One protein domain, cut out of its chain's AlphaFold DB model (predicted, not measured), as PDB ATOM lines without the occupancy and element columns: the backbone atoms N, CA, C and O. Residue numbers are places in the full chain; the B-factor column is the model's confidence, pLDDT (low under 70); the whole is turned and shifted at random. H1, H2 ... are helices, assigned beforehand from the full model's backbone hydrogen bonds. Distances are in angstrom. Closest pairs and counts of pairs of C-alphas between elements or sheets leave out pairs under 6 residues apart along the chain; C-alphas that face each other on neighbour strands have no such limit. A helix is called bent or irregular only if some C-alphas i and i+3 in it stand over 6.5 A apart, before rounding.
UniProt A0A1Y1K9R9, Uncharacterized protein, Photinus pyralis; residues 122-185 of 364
ATOM      1  N   PRO A 122     258.215 218.548 309.887       77.69
ATOM      2  CA  PRO A 122     259.209 218.101 308.905       77.69
ATOM      3  C   PRO A 122     258.652 218.011 307.472       77.69
ATOM      4  O   PRO A 122     259.403 218.172 306.507       77.69
ATOM      5  N   SER A 123     257.342 217.793 307.315       76.12
ATOM      6  CA  SER A 123     256.654 217.750 306.020       76.12
ATOM      7  C   SER A 123     256.607 219.121 305.339       76.12
ATOM      8  O   SER A 123     256.987 219.233 304.175       76.12
ATOM      9  N   MET A 124     256.227 220.173 306.069       76.50
ATOM     10  CA  MET A 124     256.217 221.555 305.571       76.50
ATOM     11  C   MET A 124     257.628 222.018 305.210       76.50
ATOM     12  O   MET A 124     257.843 222.559 304.126       76.50
ATOM     13  N   PHE A 125     258.612 221.722 306.064       78.56
ATOM     14  CA  PHE A 125     260.018 221.993 305.766       78.56
ATOM     15  C   PHE A 125     260.467 221.321 304.457       78.56
ATOM     16  O   PHE A 125     261.123 221.952 303.628       78.56
ATOM     17  N   CYS A 126     260.094 220.054 304.250       76.69
ATOM     18  CA  CYS A 126     260.420 219.314 303.034       76.69
ATOM     19  C   CYS A 126     259.779 219.946 301.790       76.69
ATOM     20  O   CYS A 126     260.479 220.200 300.814       76.69
ATOM     21  N   VAL A 127     258.481 220.269 301.833       83.12
ATOM     22  CA  VAL A 127     257.763 220.900 300.711       83.12
ATOM     23  C   VAL A 127     258.375 222.255 300.351       83.12
ATOM     24  O   VAL A 127     258.627 222.520 299.176       83.12
ATOM     25  N   ILE A 128     258.684 223.082 301.353       78.75
ATOM     26  CA  ILE A 128     259.310 224.394 301.151       78.75
ATOM     27  C   ILE A 128     260.694 224.238 300.514       78.75
ATOM     28  O   ILE A 128     260.983 224.878 299.503       78.75
ATOM     29  N   MET A 129     261.544 223.361 301.054       74.31
ATOM     30  CA  MET A 129     262.887 223.140 300.510       74.31
ATOM     31  C   MET A 129     262.845 222.563 299.095       74.31
ATOM     32  O   MET A 129     263.585 223.022 298.227       74.31
ATOM     33  N   CYS A 130     261.948 221.614 298.827       76.62
ATOM     34  CA  CYS A 130     261.719 221.085 297.486       76.62
ATOM     35  C   CYS A 130     261.259 222.182 296.517       76.62
ATOM     36  O   CYS A 130     261.772 222.245 295.404       76.62
ATOM     37  N   GLY A 131     260.371 223.087 296.934       81.25
ATOM     38  CA  GLY A 131     259.960 224.242 296.129       81.25
ATOM     39  C   GLY A 131     261.115 225.204 295.827       81.25
ATOM     40  O   GLY A 131     261.286 225.641 294.685       81.25
ATOM     41  N   ILE A 132     261.967 225.485 296.818       75.62
ATOM     42  CA  ILE A 132     263.171 226.312 296.641       75.62
ATOM     43  C   ILE A 132     264.148 225.642 295.668       75.62
ATOM     44  O   ILE A 132     264.638 226.283 294.742       75.62
ATOM     45  N   PHE A 133     264.413 224.344 295.811       71.81
ATOM     46  CA  PHE A 133     265.313 223.642 294.896       71.81
ATOM     47  C   PHE A 133     264.734 223.502 293.487       71.81
ATOM     48  O   PHE A 133     265.478 223.609 292.512       71.81
ATOM     49  N   LEU A 134     263.423 223.307 293.352       76.19
ATOM     50  CA  LEU A 134     262.759 223.209 292.054       76.19
ATOM     51  C   LEU A 134     262.779 224.557 291.332       76.19
ATOM     52  O   LEU A 134     263.160 224.614 290.165       76.19
ATOM     53  N   SER A 135     262.467 225.651 292.030       74.31
ATOM     54  CA  SER A 135     262.588 227.004 291.471       74.31
ATOM     55  C   SER A 135     264.031 227.326 291.081       74.31
ATOM     56  O   SER A 135     264.268 227.779 289.962       74.31
ATOM     57  N   LEU A 136     265.011 226.991 291.927       72.69
ATOM     58  CA  LEU A 136     266.427 227.144 291.599       72.69
ATOM     59  C   LEU A 136     266.823 226.322 290.363       72.69
ATOM     60  O   LEU A 136     267.572 226.807 289.522       72.69
ATOM     61  N   THR A 137     266.286 225.110 290.214       73.38
ATOM     62  CA  THR A 137     266.539 224.235 289.057       73.38
ATOM     63  C   THR A 137     265.918 224.791 287.775       73.38
ATOM     64  O   THR A 137     266.548 224.746 286.721       73.38
ATOM     65  N   VAL A 138     264.709 225.356 287.842       77.81
ATOM     66  CA  VAL A 138     264.065 226.027 286.701       77.81
ATOM     67  C   VAL A 138     264.892 227.231 286.254       77.81
ATOM     68  O   VAL A 138     265.165 227.386 285.064       77.81
ATOM     69  N   VAL A 139     265.361 228.044 287.204       72.94
ATOM     70  CA  VAL A 139     266.246 229.180 286.911       72.94
ATOM     71  C   VAL A 139     267.571 228.693 286.319       72.94
ATOM     72  O   VAL A 139     268.003 229.216 285.296       72.94
ATOM     73  N   ALA A 140     268.175 227.646 286.886       70.38
ATOM     74  CA  ALA A 140     269.433 227.072 286.405       70.38
ATOM     75  C   ALA A 140     269.327 226.431 285.011       70.38
ATOM     76  O   ALA A 140     270.322 226.346 284.299       70.38
ATOM     77  N   ARG A 141     268.137 225.972 284.608       75.88
ATOM     78  CA  ARG A 141     267.904 225.409 283.271       75.88
ATOM     79  C   ARG A 141     267.666 226.490 282.216       75.88
ATOM     80  O   ARG A 141     268.048 226.306 281.065       75.88
ATOM     81  N   ASN A 142     267.041 227.597 282.607       77.94
ATOM     82  CA  ASN A 142     266.733 228.708 281.708       77.94
ATOM     83  C   ASN A 142     267.909 229.674 281.525       77.94
ATOM     84  O   ASN A 142     267.957 230.408 280.541       77.94
ATOM     85  N   VAL A 143     268.847 229.694 282.473       80.88
ATOM     86  CA  VAL A 143     269.930 230.674 282.537       80.88
ATOM     87  C   VAL A 143     271.265 229.941 282.573       80.88
ATOM     88  O   VAL A 143     271.445 229.007 283.349       80.88
ATOM     89  N   SER A 144     272.225 230.364 281.746       81.81
ATOM     90  CA  SER A 144     273.581 229.813 281.804       81.81
ATOM     91  C   SER A 144     274.155 229.993 283.215       81.81
ATOM     92  O   SER A 144     273.942 231.025 283.852       81.81
ATOM     93  N   GLY A 145     274.896 229.006 283.728       73.75
ATOM     94  CA  GLY A 145     275.445 229.073 285.092       73.75
ATOM     95  C   GLY A 145     276.268 230.345 285.352       73.75
ATOM     96  O   GLY A 145     276.240 230.890 286.454       73.75
ATOM     97  N   PHE A 146     276.919 230.872 284.309       76.38
ATOM     98  CA  PHE A 146     277.636 232.148 284.337       76.38
ATOM     99  C   PHE A 146     276.716 233.365 284.481       76.38
ATOM    100  O   PHE A 146     277.043 234.303 285.201       76.38
ATOM    101  N   ALA A 147     275.549 233.360 283.837       74.25
ATOM    102  CA  ALA A 147     274.565 234.416 284.022       74.25
ATOM    103  C   ALA A 147     273.925 234.352 285.419       74.25
ATOM    104  O   ALA A 147     273.647 235.393 286.007       74.25
ATOM    105  N   LEU A 148     273.763 233.160 286.001       75.12
ATOM    106  CA  LEU A 148     273.248 233.007 287.365       75.12
ATOM    107  C   LEU A 148     274.252 233.522 288.408       75.12
ATOM    108  O   LEU A 148     273.877 234.296 289.290       75.12
ATOM    109  N   SER A 149     275.536 233.167 288.290       75.75
ATOM    110  CA  SER A 149     276.579 233.700 289.179       75.75
ATOM    111  C   SER A 149     276.729 235.217 289.037       75.75
ATOM    112  O   SER A 149     276.869 235.917 290.041       75.75
ATOM    113  N   TYR A 150     276.609 235.735 287.812       81.06
ATOM    114  CA  TYR A 150     276.579 237.167 287.548       81.06
ATOM    115  C   TYR A 150     275.379 237.859 288.210       81.06
ATOM    116  O   TYR A 150     275.560 238.885 288.858       81.06
ATOM    117  N   LEU A 151     274.173 237.288 288.117       77.81
ATOM    118  CA  LEU A 151     272.974 237.841 288.755       77.81
ATOM    119  C   LEU A 151     273.057 237.834 290.282       77.81
ATOM    120  O   LEU A 151     272.623 238.801 290.900       77.81
ATOM    121  N   ILE A 152     273.629 236.795 290.899       78.50
ATOM    122  CA  ILE A 152     273.843 236.763 292.356       78.50
ATOM    123  C   ILE A 152     274.800 237.879 292.776       78.50
ATOM    124  O   ILE A 152     274.532 238.611 293.725       78.50
ATOM    125  N   LEU A 153     275.912 238.020 292.060       78.44
ATOM    126  CA  LEU A 153     276.908 239.046 292.341       78.44
ATOM    127  C   LEU A 153     276.319 240.448 292.153       78.44
ATOM    128  O   LEU A 153     276.510 241.318 293.003       78.44
ATOM    129  N   LEU A 154     275.526 240.637 291.097       79.56
ATOM    130  CA  LEU A 154     274.782 241.866 290.872       79.56
ATOM    131  C   LEU A 154     273.800 242.123 292.018       79.56
ATOM    132  O   LEU A 154     273.846 243.197 292.599       79.56
ATOM    133  N   ALA A 155     272.996 241.133 292.416       76.88
ATOM    134  CA  ALA A 155     272.022 241.249 293.500       76.88
ATOM    135  C   ALA A 155     272.666 241.605 294.847       76.88
ATOM    136  O   ALA A 155     272.100 242.395 295.599       76.88
ATOM    137  N   ILE A 156     273.860 241.083 295.143       76.81
ATOM    138  CA  ILE A 156     274.616 241.443 296.350       76.81
ATOM    139  C   ILE A 156     275.007 242.928 296.320       76.81
ATOM    140  O   ILE A 156     274.845 243.612 297.326       76.81
ATOM    141  N   PHE A 157     275.468 243.446 295.176       73.94
ATOM    142  CA  PHE A 157     275.892 244.847 295.031       73.94
ATOM    143  C   PHE A 157     274.738 245.841 294.869       73.94
ATOM    144  O   PHE A 157     274.829 246.976 295.336       73.94
ATOM    145  N   THR A 158     273.667 245.444 294.184       73.75
ATOM    146  CA  THR A 158     272.511 246.302 293.911       73.75
ATOM    147  C   THR A 158     271.463 246.211 295.006       73.75
ATOM    148  O   THR A 158     270.722 247.164 295.183       73.75
ATOM    149  N   GLY A 159     271.385 245.110 295.755       74.06
ATOM    150  CA  GLY A 159     270.414 244.912 296.833       74.06
ATOM    151  C   GLY A 159     270.399 246.054 297.857       74.06
ATOM    152  O   GLY A 159     269.371 246.717 297.996       74.06
ATOM    153  N   PRO A 160     271.521 246.354 298.535       69.12
ATOM    154  CA  PRO A 160     271.584 247.478 299.465       69.12
ATOM    155  C   PRO A 160     271.343 248.827 298.778       69.12
ATOM    156  O   PRO A 160     270.656 249.667 299.346       69.12
ATOM    157  N   LEU A 161     271.794 249.013 297.534       69.12
ATOM    158  CA  LEU A 161     271.526 250.237 296.768       69.12
ATOM    159  C   LEU A 161     270.026 250.449 296.509       69.12
ATOM    160  O   LEU A 161     269.524 251.565 296.635       69.12
ATOM    161  N   ILE A 162     269.315 249.376 296.158       70.38
ATOM    162  CA  ILE A 162     267.868 249.370 295.929       70.38
ATOM    163  C   ILE A 162     267.153 249.731 297.232       70.38
ATOM    164  O   ILE A 162     266.303 250.613 297.223       70.38
ATOM    165  N   ILE A 163     267.547 249.128 298.357       69.38
ATOM    166  CA  ILE A 163     266.970 249.424 299.677       69.38
ATOM    167  C   ILE A 163     267.219 250.887 300.073       69.38
ATOM    168  O   ILE A 163     266.309 251.552 300.558       69.38
ATOM    169  N   SER A 164     268.420 251.417 299.826       67.00
ATOM    170  CA  SER A 164     268.778 252.802 300.157       67.00
ATOM    171  C   SER A 164     268.116 253.852 299.261       67.00
ATOM    172  O   SER A 164     268.013 255.010 299.657       67.00
ATOM    173  N   ARG A 165     267.693 253.484 298.046       70.44
ATOM    174  CA  ARG A 165     267.030 254.385 297.087       70.44
ATOM    175  C   ARG A 165     265.515 254.207 297.024       70.44
ATOM    176  O   ARG A 165     264.866 254.946 296.285       70.44
ATOM    177  N   LEU A 166     264.953 253.250 297.760       71.06
ATOM    178  CA  LEU A 166     263.517 253.011 297.767       71.06
ATOM    179  C   LEU A 166     262.784 254.122 298.544       71.06
ATOM    180  O   LEU A 166     263.228 254.497 299.632       71.06
ATOM    181  N   PRO A 167     261.648 254.632 298.031       73.56
ATOM    182  CA  PRO A 167     260.778 255.522 298.791       73.56
ATOM    183  C   PRO A 167     260.347 254.863 300.107       73.56
ATOM    184  O   PRO A 167     260.035 253.669 300.140       73.56
ATOM    185  N   SER A 168     260.297 255.645 301.188       67.31
ATOM    186  CA  SER A 168     259.976 255.171 302.544       67.31
ATOM    187  C   SER A 168     258.628 254.453 302.648       67.31
ATOM    188  O   SER A 168     258.463 253.594 303.509       67.31
ATOM    189  N   GLU A 169     257.694 254.752 301.744       70.12
ATOM    190  CA  GLU A 169     256.384 254.098 301.637       70.12
ATOM    191  C   GLU A 169     256.502 252.588 301.376       70.12
ATOM    192  O   GLU A 169     255.783 251.788 301.970       70.12
ATOM    193  N   TYR A 170     257.467 252.167 300.553       67.38
ATOM    194  CA  TYR A 170     257.712 250.746 300.285       67.38
ATOM    195  C   TYR A 170     258.566 250.091 301.366       67.38
ATOM    196  O   TYR A 170     258.459 248.888 301.591       67.38
ATOM    197  N   LEU A 171     259.407 250.868 302.051       66.44
ATOM    198  CA  LEU A 171     260.266 250.360 303.118       66.44
ATOM    199  C   LEU A 171     259.433 249.940 304.336       66.44
ATOM    200  O   LEU A 171     259.725 248.905 304.929       66.44
ATOM    201  N   LEU A 172     258.364 250.680 304.653       66.00
ATOM    202  CA  LEU A 172     257.391 250.289 305.678       66.00
ATOM    203  C   LEU A 172     256.695 248.977 305.311       66.00
ATOM    204  O   LEU A 172     256.761 248.037 306.089       66.00
ATOM    205  N   ASN A 173     256.186 248.846 304.083       72.06
ATOM    206  CA  ASN A 173     255.557 247.602 303.633       72.06
ATOM    207  C   ASN A 173     256.523 246.408 303.662       72.06
ATOM    208  O   ASN A 173     256.150 245.316 304.073       72.06
ATOM    209  N   VAL A 174     257.784 246.593 303.259       67.62
ATOM    210  CA  VAL A 174     258.797 245.527 303.332       67.62
ATOM    211  C   VAL A 174     259.132 245.191 304.783       67.62
ATOM    212  O   VAL A 174     259.277 244.017 305.115       67.62
ATOM    213  N   LYS A 175     259.235 246.192 305.661       68.12
ATOM    214  CA  LYS A 175     259.487 245.983 307.088       68.12
ATOM    215  C   LYS A 175     258.321 245.259 307.756       68.12
ATOM    216  O   LYS A 175     258.587 244.351 308.533       68.12
ATOM    217  N   ASP A 176     257.086 245.593 307.403       67.94
ATOM    218  CA  ASP A 176     255.873 244.947 307.902       67.94
ATOM    219  C   ASP A 176     255.756 243.515 307.375       67.94
ATOM    220  O   ASP A 176     255.439 242.607 308.131       67.94
ATOM    221  N   ILE A 177     256.113 243.259 306.112       65.94
ATOM    222  CA  ILE A 177     256.184 241.896 305.560       65.94
ATOM    223  C   ILE A 177     257.270 241.075 306.268       65.94
ATOM    224  O   ILE A 177     257.045 239.920 306.622       65.94
ATOM    225  N   VAL A 178     258.446 241.660 306.508       63.91
ATOM    226  CA  VAL A 178     259.552 241.002 307.220       63.91
ATOM    227  C   VAL A 178     259.202 240.763 308.689       63.91
ATOM    228  O   VAL A 178     259.542 239.713 309.232       63.91
ATOM    229  N   GLN A 179     258.507 241.703 309.330       63.00
ATOM    230  CA  GLN A 179     258.020 241.549 310.696       63.00
ATOM    231  C   GLN A 179     256.912 240.506 310.777       63.00
ATOM    232  O   GLN A 179     256.998 239.657 311.649       63.00
ATOM    233  N   ASN A 180     255.969 240.476 309.836       62.62
ATOM    234  CA  ASN A 180     254.918 239.461 309.782       62.62
ATOM    235  C   ASN A 180     255.486 238.059 309.541       62.62
ATOM    236  O   ASN A 180     255.029 237.093 310.141       62.62
ATOM    237  N   ILE A 181     256.531 237.926 308.720       57.16
ATOM    238  CA  ILE A 181     257.241 236.649 308.548       57.16
ATOM    239  C   ILE A 181     257.929 236.209 309.853       57.16
ATOM    240  O   ILE A 181     258.005 235.012 310.117       57.16
ATOM    241  N   GLY A 182     258.403 237.154 310.673       53.91
ATOM    242  CA  GLY A 182     259.010 236.877 311.980       53.91
ATOM    243  C   GLY A 182     258.026 236.761 313.153       53.91
ATOM    244  O   GLY A 182     258.373 236.156 314.160       53.91
ATOM    245  N   SER A 183     256.816 237.321 313.054       52.97
ATOM    246  CA  SER A 183     255.823 237.365 314.140       52.97
ATOM    247  C   SER A 183     254.801 236.234 314.085       52.97
ATOM    248  O   SER A 183     253.991 236.099 314.997       52.97
ATOM    249  N   ASN A 184     254.825 235.399 313.045       49.97
ATOM    250  CA  ASN A 184     253.911 234.261 312.930       49.97
ATOM    251  C   ASN A 184     254.215 233.116 313.921       49.97
ATOM    252  O   ASN A 184     253.547 232.089 313.874       49.97
ATOM    253  N   GLU A 185     255.164 233.292 314.849       50.91
ATOM    254  CA  GLU A 185     255.405 232.373 315.974       50.91
ATOM    255  C   GLU A 185     254.414 232.514 317.152       50.91
ATOM    256  O   GLU A 185     254.603 231.862 318.174       50.91
TER     257      GLU A 185
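AT A GLANCE: This is residues 122 to 185 of the 364 residues of an uncharacterized protein of Photinus pyralis (UniProt A0A1Y1K9R9). Three helices make an open, angular U: H2 is the base, and H1 and H3 are two arms that rise from its two ends on the same side, with an empty space between them. The chain comes along H1 to the base, turns a corner, crosses along H2, turns a second corner and goes back along H3; the frame is open, and no two of its helices clearly touch. The printed part has 64 residues, with three named helices in the order H1, H2, H3 along the chain and no named strand, and its class is all helix. It is only just loose, close to extended, with a radius of gyration of the C-alphas of 15.7 A. The outline is flat, with spans of 36 by 33 by 13 A.

HOW THE PARTS SIT: H2, residues 145 to 165, touches no helix but is near both of the others. It has a kink of 40 degrees near residue 157. It is irregular, but only just: C-alphas 157 and 160 are 6.7 A apart, against about 5 A in a regular helix, and its line is a rough one. H1, residues 122 to 142, is close to H2 but not clearly touching it, with 2 pairs of C-alphas within 8 A. Their closest C-alphas are those of Ala 140 and Leu 148, 7.1 A apart. The lines of H1 and H2 are about perpendicular, but only just, at 71 degrees, and their centres are 20.9 A apart. H3, residues 168 to 183, is likewise close to H2 but not clearly touching it, with 1 pair of C-alphas within 8 A. This closest pair is that of Ile 163 and Leu 171, 7.6 A apart. H2 and H3 run opposite ways at a steep tilt of 68 degrees, only just short of about perpendicular, with their centres 20.8 A apart. H1 and H3 are apart. In H1 every pair of O i and N i+4 is within hydrogen-bond range; in H2 it is 15 of 17 pairs and in H3 11 of 12.

IN THESE COORDINATES: H2 has 21 residues, Gly 145 to Arg 165, and measures 29.2 A from first to last C-alpha. It begins with C-alpha 145 at (275.445, 229.073, 285.092) and ends with C-alpha 165 at (267.030, 254.385, 297.087). H1, also 21 residues, goes from Pro 122 to Asn 142 and measures 30.1 A; its C-alpha 122 is at (259.209, 218.101, 308.905). H3 has 16 residues, Ser 168 to Ser 183, and measures 21.7 A; it ends with C-alpha 183 at (255.823, 237.365, 314.140). Val 143 and Ser 144 form the tight link from H1 to H2, and Leu 166 and Pro 167 the tight link from H2 to H3.

THE WHOLE: The two C-alphas farthest apart are those of Ser 123 and Arg 165, at 39.1 A, while the C-alphas of the first and last printed residues, Pro 122 and Glu 185, are 16.4 A apart. Residues 122 to 135, 152 to 162, 164 to 170 and 175 to 185 stand free. The printed part has no cut, and it has no long link. The mean pLDDT of the printed part is 71.9; it is 76 in H1, 74 in H2 and 65 in H3. The model's confidence is low, under 70, at 20 residues: 160 to 161, 163 to 164, 168, 170 to 172 and 174 to 185.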